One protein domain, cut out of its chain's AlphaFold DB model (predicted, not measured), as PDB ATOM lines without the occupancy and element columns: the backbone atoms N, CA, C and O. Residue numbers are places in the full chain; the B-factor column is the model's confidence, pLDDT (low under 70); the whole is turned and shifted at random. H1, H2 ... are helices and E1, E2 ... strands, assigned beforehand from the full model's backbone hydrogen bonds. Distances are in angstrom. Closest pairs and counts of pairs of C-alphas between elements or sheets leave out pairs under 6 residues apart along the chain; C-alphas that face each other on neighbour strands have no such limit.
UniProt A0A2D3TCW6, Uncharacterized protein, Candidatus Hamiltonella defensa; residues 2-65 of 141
ATOM      1  N   ALA A   2      30.288   2.915 -20.221       69.25
ATOM      2  CA  ALA A   2      30.261   4.319 -19.805       69.25
ATOM      3  C   ALA A   2      29.325   4.504 -18.599       69.25
ATOM      4  O   ALA A   2      28.276   3.866 -18.571       69.25
ATOM      5  N   GLY A   3      29.676   5.357 -17.638       60.81
ATOM      6  CA  GLY A   3      28.840   5.663 -16.471       60.81
ATOM      7  C   GLY A   3      28.867   7.145 -16.091       60.81
ATOM      8  O   GLY A   3      29.721   7.894 -16.566       60.81
ATOM      9  N   GLN A   4      27.927   7.555 -15.241       63.00
ATOM     10  CA  GLN A   4      27.847   8.899 -14.664       63.00
ATOM     11  C   GLN A   4      27.909   8.798 -13.133       63.00
ATOM     12  O   GLN A   4      27.399   7.846 -12.548       63.00
ATOM     13  N   ARG A   5      28.551   9.766 -12.477       60.75
ATOM     14  CA  ARG A   5      28.590   9.897 -11.014       60.75
ATOM     15  C   ARG A   5      27.699  11.070 -10.593       60.75
ATOM     16  O   ARG A   5      27.548  12.010 -11.373       60.75
ATOM     17  N   SER A   6      27.119  11.028  -9.392       58.03
ATOM     18  CA  SER A   6      26.515  12.234  -8.796       58.03
ATOM     19  C   SER A   6      27.611  13.283  -8.597       58.03
ATOM     20  O   SER A   6      28.698  12.925  -8.141       58.03
ATOM     21  N   GLY A   7      27.350  14.532  -8.980       52.19
ATOM     22  CA  GLY A   7      28.302  15.628  -8.786       52.19
ATOM     23  C   GLY A   7      28.365  16.039  -7.317       52.19
ATOM     24  O   GLY A   7      27.326  16.067  -6.660       52.19
ATOM     25  N   ASP A   8      29.567  16.338  -6.832       54.25
ATOM     26  CA  ASP A   8      29.811  17.003  -5.545       54.25
ATOM     27  C   ASP A   8      30.460  18.375  -5.797       54.25
ATOM     28  O   ASP A   8      31.170  18.553  -6.787       54.25
ATOM     29  N   ASP A   9      30.284  19.337  -4.885       58.59
ATOM     30  CA  ASP A   9      30.821  20.715  -4.992       58.59
ATOM     31  C   ASP A   9      32.365  20.795  -5.056       58.59
ATOM     32  O   ASP A   9      32.932  21.863  -5.280       58.59
ATOM     33  N   ALA A  10      33.066  19.671  -4.877       56.00
ATOM     34  CA  ALA A  10      34.516  19.557  -5.045       56.00
ATOM     35  C   ALA A  10      34.952  19.226  -6.491       56.00
ATOM     36  O   ALA A  10      36.149  19.171  -6.779       56.00
ATOM     37  N   ASP A  11      34.008  18.993  -7.407       48.44
ATOM     38  CA  ASP A  11      34.278  18.504  -8.757       48.44
ATOM     39  C   ASP A  11      34.492  19.647  -9.773       48.44
ATOM     40  O   ASP A  11      33.673  19.888 -10.660       48.44
ATOM     41  N   PHE A  12      35.635  20.334  -9.700       46.78
ATOM     42  CA  PHE A  12      36.032  21.321 -10.711       46.78
ATOM     43  C   PHE A  12      36.953  20.706 -11.779       46.78
ATOM     44  O   PHE A  12      38.092  20.341 -11.495       46.78
ATOM     45  N   GLY A  13      36.489  20.654 -13.035       45.09
ATOM     46  CA  GLY A  13      37.352  20.495 -14.216       45.09
ATOM     47  C   GLY A  13      36.972  19.395 -15.217       45.09
ATOM     48  O   GLY A  13      36.161  18.508 -14.963       45.09
ATOM     49  N   GLU A  14      37.629  19.451 -16.381       46.19
ATOM     50  CA  GLU A  14      37.530  18.512 -17.515       46.19
ATOM     51  C   GLU A  14      37.771  17.044 -17.100       46.19
ATOM     52  O   GLU A  14      37.184  16.122 -17.667       46.19
ATOM     53  N   ALA A  15      38.545  16.818 -16.032       46.19
ATOM     54  CA  ALA A  15      38.790  15.502 -15.440       46.19
ATOM     55  C   ALA A  15      37.532  14.849 -14.834       46.19
ATOM     56  O   ALA A  15      37.436  13.621 -14.829       46.19
ATOM     57  N   THR A  16      36.549  15.633 -14.379       46.88
ATOM     58  CA  THR A  16      35.308  15.105 -13.788       46.88
ATOM     59  C   THR A  16      34.258  14.756 -14.848       46.88
ATOM     60  O   THR A  16      33.442  13.855 -14.658       46.88
ATOM     61  N   LEU A  17      34.304  15.428 -16.005       42.22
ATOM     62  CA  LEU A  17      33.395  15.215 -17.140       42.22
ATOM     63  C   LEU A  17      33.943  14.252 -18.198       42.22
ATOM     64  O   LEU A  17      33.185  13.818 -19.070       42.22
ATOM     65  N   THR A  18      35.231  13.885 -18.133       46.78
ATOM     66  CA  THR A  18      35.839  12.884 -19.021       46.78
ATOM     67  C   THR A  18      35.312  11.498 -18.653       46.78
ATOM     68  O   THR A  18      35.954  10.716 -17.963       46.78
ATOM     69  N   ALA A  19      34.079  11.254 -19.101       56.03
ATOM     70  CA  ALA A  19      33.334  10.013 -19.186       56.03
ATOM     71  C   ALA A  19      34.042   8.824 -18.530       56.03
ATOM     72  O   ALA A  19      34.953   8.251 -19.129       56.03
ATOM     73  N   LEU A  20      33.573   8.426 -17.343       60.22
ATOM     74  CA  LEU A  20      33.910   7.161 -16.692       60.22
ATOM     75  C   LEU A  20      33.735   6.018 -17.691       60.22
ATOM     76  O   LEU A  20      32.635   5.505 -17.897       60.22
ATOM     77  N   ARG A  21      34.825   5.678 -18.377       65.94
ATOM     78  CA  ARG A  21      34.851   4.729 -19.482       65.94
ATOM     79  C   ARG A  21      35.810   3.616 -19.132       65.94
ATOM     80  O   ARG A  21      37.014   3.823 -19.048       65.94
ATOM     81  N   ALA A  22      35.271   2.414 -19.006       73.69
ATOM     82  CA  ALA A  22      36.065   1.201 -18.890       73.69
ATOM     83  C   ALA A  22      35.959   0.382 -20.179       73.69
ATOM     84  O   ALA A  22      34.884   0.282 -20.790       73.69
ATOM     85  N   ARG A  23      37.073  -0.216 -20.602       80.19
ATOM     86  CA  ARG A  23      37.123  -1.180 -21.707       80.19
ATOM     87  C   ARG A  23      37.531  -2.536 -21.147       80.19
ATOM     88  O   ARG A  23      38.543  -2.631 -20.465       80.19
ATOM     89  N   ALA A  24      36.755  -3.559 -21.477       82.12
ATOM     90  CA  ALA A  24      37.107  -4.955 -21.274       82.12
ATOM     91  C   ALA A  24      37.187  -5.612 -22.656       82.12
ATOM     92  O   ALA A  24      36.382  -5.292 -23.537       82.12
ATOM     93  N   LYS A  25      38.193  -6.461 -22.868       83.69
ATOM     94  CA  LYS A  25      38.453  -7.121 -24.149       83.69
ATOM     95  C   LYS A  25      38.421  -8.628 -23.945       83.69
ATOM     96  O   LYS A  25      39.094  -9.134 -23.055       83.69
ATOM     97  N   ASP A  26      37.687  -9.311 -24.811       83.81
ATOM     98  CA  ASP A  26      37.809 -10.752 -24.993       83.81
ATOM     99  C   ASP A  26      38.979 -11.033 -25.951       83.81
ATOM    100  O   ASP A  26      39.014 -10.497 -27.063       83.81
ATOM    101  N   SER A  27      39.972 -11.811 -25.514       84.62
ATOM    102  CA  SER A  27      41.146 -12.153 -26.326       84.62
ATOM    103  C   SER A  27      40.850 -13.204 -27.399       84.62
ATOM    104  O   SER A  27      41.583 -13.259 -28.384       84.62
ATOM    105  N   GLN A  28      39.775 -13.987 -27.249       83.38
ATOM    106  CA  GLN A  28      39.364 -15.004 -28.221       83.38
ATOM    107  C   GLN A  28      38.738 -14.374 -29.477       83.38
ATOM    108  O   GLN A  28      38.773 -14.949 -30.565       83.38
ATOM    109  N   ILE A  29      38.193 -13.158 -29.359       85.00
ATOM    110  CA  ILE A  29      37.548 -12.444 -30.463       85.00
ATOM    111  C   ILE A  29      38.575 -11.547 -31.166       85.00
ATOM    112  O   ILE A  29      38.842 -10.416 -30.759       85.00
ATOM    113  N   THR A  30      39.140 -12.042 -32.268       88.94
ATOM    114  CA  THR A  30      40.135 -11.310 -33.076       88.94
ATOM    115  C   THR A  30      39.505 -10.295 -34.032       88.94
ATOM    116  O   THR A  30      40.108  -9.266 -34.343       88.94
ATOM    117  N   ARG A  31      38.271 -10.548 -34.483       92.31
ATOM    118  CA  ARG A  31      37.521  -9.650 -35.371       92.31
ATOM    119  C   ARG A  31      36.980  -8.443 -34.604       92.31
ATOM    120  O   ARG A  31      36.434  -8.585 -33.515       92.31
ATOM    121  N   TYR A  32      37.026  -7.258 -35.211       90.06
ATOM    122  CA  TYR A  32      36.451  -6.046 -34.620       90.06
ATOM    123  C   TYR A  32      34.918  -6.158 -34.446       90.06
ATOM    124  O   TYR A  32      34.168  -6.134 -35.422       90.06
ATOM    125  N   ARG A  33      34.455  -6.291 -33.193       89.69
ATOM    126  CA  ARG A  33      33.037  -6.291 -32.778       89.69
ATOM    127  C   ARG A  33      32.850  -5.457 -31.495       89.69
ATOM    128  O   ARG A  33      32.826  -6.023 -30.402       89.69
ATOM    129  N   PRO A  34      32.763  -4.118 -31.579       89.56
ATOM    130  CA  PRO A  34      32.579  -3.285 -30.396       89.56
ATOM    131  C   PRO A  34      31.164  -3.444 -29.821       89.56
ATOM    132  O   PRO A  34      30.182  -3.495 -30.557       89.56
ATOM    133  N   TYR A  35      31.061  -3.469 -28.493       88.00
ATOM    134  CA  TYR A  35      29.794  -3.416 -27.768       88.00
ATOM    135  C   TYR A  35      29.849  -2.302 -26.721       88.00
ATOM    136  O   TYR A  35      30.793  -2.228 -25.928       88.00
ATOM    137  N   HIS A  36      28.853  -1.418 -26.727       86.44
ATOM    138  CA  HIS A  36      28.776  -0.291 -25.805       86.44
ATOM    139  C   HIS A  36      27.663  -0.512 -24.779       86.44
ATOM    140  O   HIS A  36      26.490  -0.551 -25.129       86.44
ATOM    141  N   LEU A  37      28.047  -0.625 -23.506       82.50
ATOM    142  CA  LEU A  37      27.136  -0.736 -22.368       82.50
ATOM    143  C   LEU A  37      27.169   0.559 -21.546       82.50
ATOM    144  O   LEU A  37      28.262   1.042 -21.234       82.50
ATOM    145  N   GLN A  38      26.006   1.095 -21.179       81.62
ATOM    146  CA  GLN A  38      25.890   2.208 -20.230       81.62
ATOM    147  C   GLN A  38      25.501   1.687 -18.842       81.62
ATOM    148  O   GLN A  38      24.600   0.862 -18.722       81.62
ATOM    149  N   GLN A  39      26.200   2.149 -17.806       74.69
ATOM    150  CA  GLN A  39      25.904   1.851 -16.408       74.69
ATOM    151  C   GLN A  39      24.951   2.910 -15.853       74.69
ATOM    152  O   GLN A  39      25.235   4.103 -15.954       74.69
ATOM    153  N   SER A  40      23.851   2.472 -15.246       71.25
ATOM    154  CA  SER A  40      22.952   3.332 -14.478       71.25
ATOM    155  C   SER A  40      23.384   3.419 -13.008       71.25
ATOM    156  O   SER A  40      23.995   2.495 -12.465       71.25
ATOM    157  N   GLY A  41      23.050   4.534 -12.355       71.88
ATOM    158  CA  GLY A  41      23.402   4.798 -10.957       71.88
ATOM    159  C   GLY A  41      24.784   5.430 -10.784       71.88
ATOM    160  O   GLY A  41      25.399   5.872 -11.748       71.88
ATOM    161  N   ASN A  42      25.256   5.494  -9.536       69.12
ATOM    162  CA  ASN A  42      26.524   6.135  -9.195       69.12
ATOM    163  C   ASN A  42      27.712   5.279  -9.662       69.12
ATOM    164  O   ASN A  42      28.106   4.329  -8.984       69.12
ATOM    165  N   ALA A  43      28.261   5.592 -10.833       68.19
ATOM    166  CA  ALA A  43      29.346   4.829 -11.428       68.19
ATOM    167  C   ALA A  43      30.721   5.356 -10.988       68.19
ATOM    168  O   ALA A  43      31.002   6.552 -11.053       68.19
ATOM    169  N   THR A  44      31.605   4.443 -10.584       73.56
ATOM    170  CA  THR A  44      33.037   4.699 -10.367       73.56
ATOM    171  C   THR A  44      33.870   3.937 -11.398       73.56
ATOM    172  O   THR A  44      33.398   2.983 -12.017       73.56
ATOM    173  N   GLY A  45      35.131   4.334 -11.608       71.38
ATOM    174  CA  GLY A  45      35.980   3.700 -12.627       71.38
ATOM    175  C   GLY A  45      36.183   2.213 -12.344       71.38
ATOM    176  O   GLY A  45      36.168   1.395 -13.265       71.38
ATOM    177  N   ALA A  46      36.273   1.868 -11.057       74.44
ATOM    178  CA  ALA A  46      36.332   0.498 -10.569       74.44
ATOM    179  C   ALA A  46      35.043  -0.278 -10.880       74.44
ATOM    180  O   ALA A  46      35.124  -1.331 -11.509       74.44
ATOM    181  N   SER A  47      33.860   0.269 -10.556       76.12
ATOM    182  CA  SER A  47      32.589  -0.414 -10.850       76.12
ATOM    183  C   SER A  47      32.379  -0.610 -12.352       76.12
ATOM    184  O   SER A  47      31.879  -1.648 -12.787       76.12
ATOM    185  N   CYS A  48      32.797   0.369 -13.165       77.56
ATOM    186  CA  CYS A  48      32.681   0.261 -14.613       77.56
ATOM    187  C   CYS A  48      33.571  -0.847 -15.188       77.56
ATOM    188  O   CYS A  48      33.189  -1.537 -16.137       77.56
ATOM    189  N   ARG A  49      34.774  -1.011 -14.627       80.88
ATOM    190  CA  ARG A  49      35.717  -2.056 -15.023       80.88
ATOM    191  C   ARG A  49      35.216  -3.435 -14.623       80.88
ATOM    192  O   ARG A  49      35.131  -4.302 -15.484       80.88
ATOM    193  N   GLU A  50      34.841  -3.612 -13.363       82.25
ATOM    194  CA  GLU A  50      34.353  -4.881 -12.820       82.25
ATOM    195  C   GLU A  50      33.134  -5.395 -13.589       82.25
ATOM    196  O   GLU A  50      33.100  -6.540 -14.036       82.25
ATOM    197  N   ARG A  51      32.167  -4.514 -13.863       81.94
ATOM    198  CA  ARG A  51      30.998  -4.874 -14.666       81.94
ATOM    199  C   ARG A  51      31.350  -5.161 -16.128       81.94
ATOM    200  O   ARG A  51      30.721  -6.019 -16.742       81.94
ATOM    201  N   GLY A  52      32.338  -4.464 -16.693       85.50
ATOM    202  CA  GLY A  52      32.850  -4.752 -18.032       85.50
ATOM    203  C   GLY A  52      33.515  -6.128 -18.121       85.50
ATOM    204  O   GLY A  52      33.264  -6.866 -19.069       85.50
ATOM    205  N   GLU A  53      34.329  -6.489 -17.129       85.69
ATOM    206  CA  GLU A  53      34.965  -7.805 -17.034       85.69
ATOM    207  C   GLU A  53      33.929  -8.915 -16.816       85.69
ATOM    208  O   GLU A  53      34.003  -9.952 -17.474       85.69
ATOM    209  N   PHE A  54      32.929  -8.679 -15.960       83.69
ATOM    210  CA  PHE A  54      31.807  -9.593 -15.753       83.69
ATOM    211  C   PHE A  54      31.046  -9.867 -17.056       83.69
ATOM    212  O   PHE A  54      30.829 -11.019 -17.410       83.69
ATOM    213  N   GLU A  55      30.701  -8.822 -17.813       85.62
ATOM    214  CA  GLU A  55      29.989  -8.964 -19.087       85.62
ATOM    215  C   GLU A  55      30.798  -9.775 -20.113       85.62
ATOM    216  O   GLU A  55      30.232 -10.590 -20.840       85.62
ATOM    217  N   VAL A  56      32.122  -9.582 -20.169       86.19
ATOM    218  CA  VAL A  56      33.001 -10.381 -21.039       86.19
ATOM    219  C   VAL A  56      32.997 -11.848 -20.611       86.19
ATOM    220  O   VAL A  56      32.787 -12.713 -21.458       86.19
ATOM    221  N   ARG A  57      33.169 -12.137 -19.312       82.94
ATOM    222  CA  ARG A  57      33.157 -13.516 -18.791       82.94
ATOM    223  C   ARG A  57      31.815 -14.202 -19.027       82.94
ATOM    224  O   ARG A  57      31.805 -15.319 -19.527       82.94
ATOM    225  N   GLN A  58      30.703 -13.520 -18.754       83.25
ATOM    226  CA  GLN A  58      29.361 -14.063 -18.961       83.25
ATOM    227  C   GLN A  58      29.104 -14.386 -20.437       83.25
ATOM    228  O   GLN A  58      28.523 -15.414 -20.764       83.25
ATOM    229  N   ARG A  59      29.531 -13.515 -21.359       83.75
ATOM    230  CA  ARG A  59      29.379 -13.771 -22.800       83.75
ATOM    231  C   ARG A  59      30.241 -14.931 -23.271       83.75
ATOM    232  O   ARG A  59      29.768 -15.727 -24.074       83.75
ATOM    233  N   ALA A  60      31.478 -15.019 -22.787       81.75
ATOM    234  CA  ALA A  60      32.350 -16.149 -23.083       81.75
ATOM    235  C   ALA A  60      31.735 -17.459 -22.568       81.75
ATOM    236  O   ALA A  60      31.654 -18.429 -23.313       81.75
ATOM    237  N   ALA A  61      31.216 -17.457 -21.340       78.81
ATOM    238  CA  ALA A  61      30.617 -18.631 -20.724       78.81
ATOM    239  C   ALA A  61      29.334 -19.092 -21.441       78.81
ATOM    240  O   ALA A  61      29.230 -20.267 -21.785       78.81
ATOM    241  N   ARG A  62      28.441 -18.163 -21.812       80.62
ATOM    242  CA  ARG A  62      27.249 -18.456 -22.633       80.62
ATOM    243  C   ARG A  62      27.571 -19.029 -24.012       80.62
ATOM    244  O   ARG A  62      26.767 -19.770 -24.561       80.62
ATOM    245  N   ASN A  63      28.718 -18.680 -24.596       80.62
ATOM    246  CA  ASN A  63      29.146 -19.266 -25.870       80.62
ATOM    247  C   ASN A  63      29.656 -20.708 -25.711       80.62
ATOM    248  O   ASN A  63      29.660 -21.454 -26.685       80.62
ATOM    249  N   GLU A  64      30.117 -21.086 -24.518       81.06
ATOM    250  CA  GLU A  64      30.620 -22.430 -24.209       81.06
ATOM    251  C   GLU A  64      29.553 -23.351 -23.596       81.06
ATOM    252  O   GLU A  64      29.851 -24.498 -23.253       81.06
ATOM    253  N   GLU A  65      28.322 -22.863 -23.446       87.81
ATOM    254  CA  GLU A  65      27.192 -23.649 -22.969       87.81
ATOM    255  C   GLU A  65      26.820 -24.735 -23.986       87.81
ATOM    256  O   GLU A  65      26.792 -24.515 -25.197       87.81
TER     257      GLU A  65
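This is residues 2 to 65 of the 141 residues of an uncharacterized protein of Candidatus Hamiltonella defensa (UniProt A0A2D3TCW6). A single long helix, H2, makes much of one side of a loose rod, and its first part, residues 45 to 52, packs beside a tiny two-stranded ribbon, E1 and E2. At one end of the rod residues 8 to 15, of which 14 to 15 belong to H1, stick out free, while the long unnamed stretch 18 to 37 runs out alongside H2 and folds back to E2. The 64 printed residues hold, in order, E1, H1, E2 and H2, a mixed class with 31 residues, under half, in named elements; the sheet order is E1, E2, parallel. It is loose, with a radius of gyration of the C-alphas of 14.4 A and spans of 48 by 21 by 14 A.

Find C-alpha 2 at (30.261, 4.319, -19.805), where E1, residues 2 to 4, begins. Then find H1 at residues 14 to 17 and E2 at residues 38 to 42, 11.7 A long. H2, residues 45 to 63, runs 27.4 A from (35.980, 3.700, -12.627) to (29.146, -19.266, -25.870).

E1 and E2 are parallel at 26 degrees, with N 39 and O 2 at 2.8 A; with H1 between them they form a strand-helix-strand unit, two parallel neighbour strands joined through a helix. Residues 2 to 3 of E1 also pair antiparallel with residues 20 to 21. The closest C-alphas of E1 and H2 are Gly 3 and Cys 48, 6.9 A; those of E2 and H2 are Gln 39 and Cys 48, 7.2 A. H1 and H2 are apart. In H2 every O i to N i+4 pair is within hydrogen-bond range; H1 is too short for such a pair, and its 1 O i to N i+3 pair is within range.

The C-alphas of Asp 9 and Glu 65 are the two farthest apart, 48.0 A. The printed part has no cut, and the link H1 to E2 is long, 20 residues. Confidence is low, under 70, at residues 2 to 21 and 42 to 43.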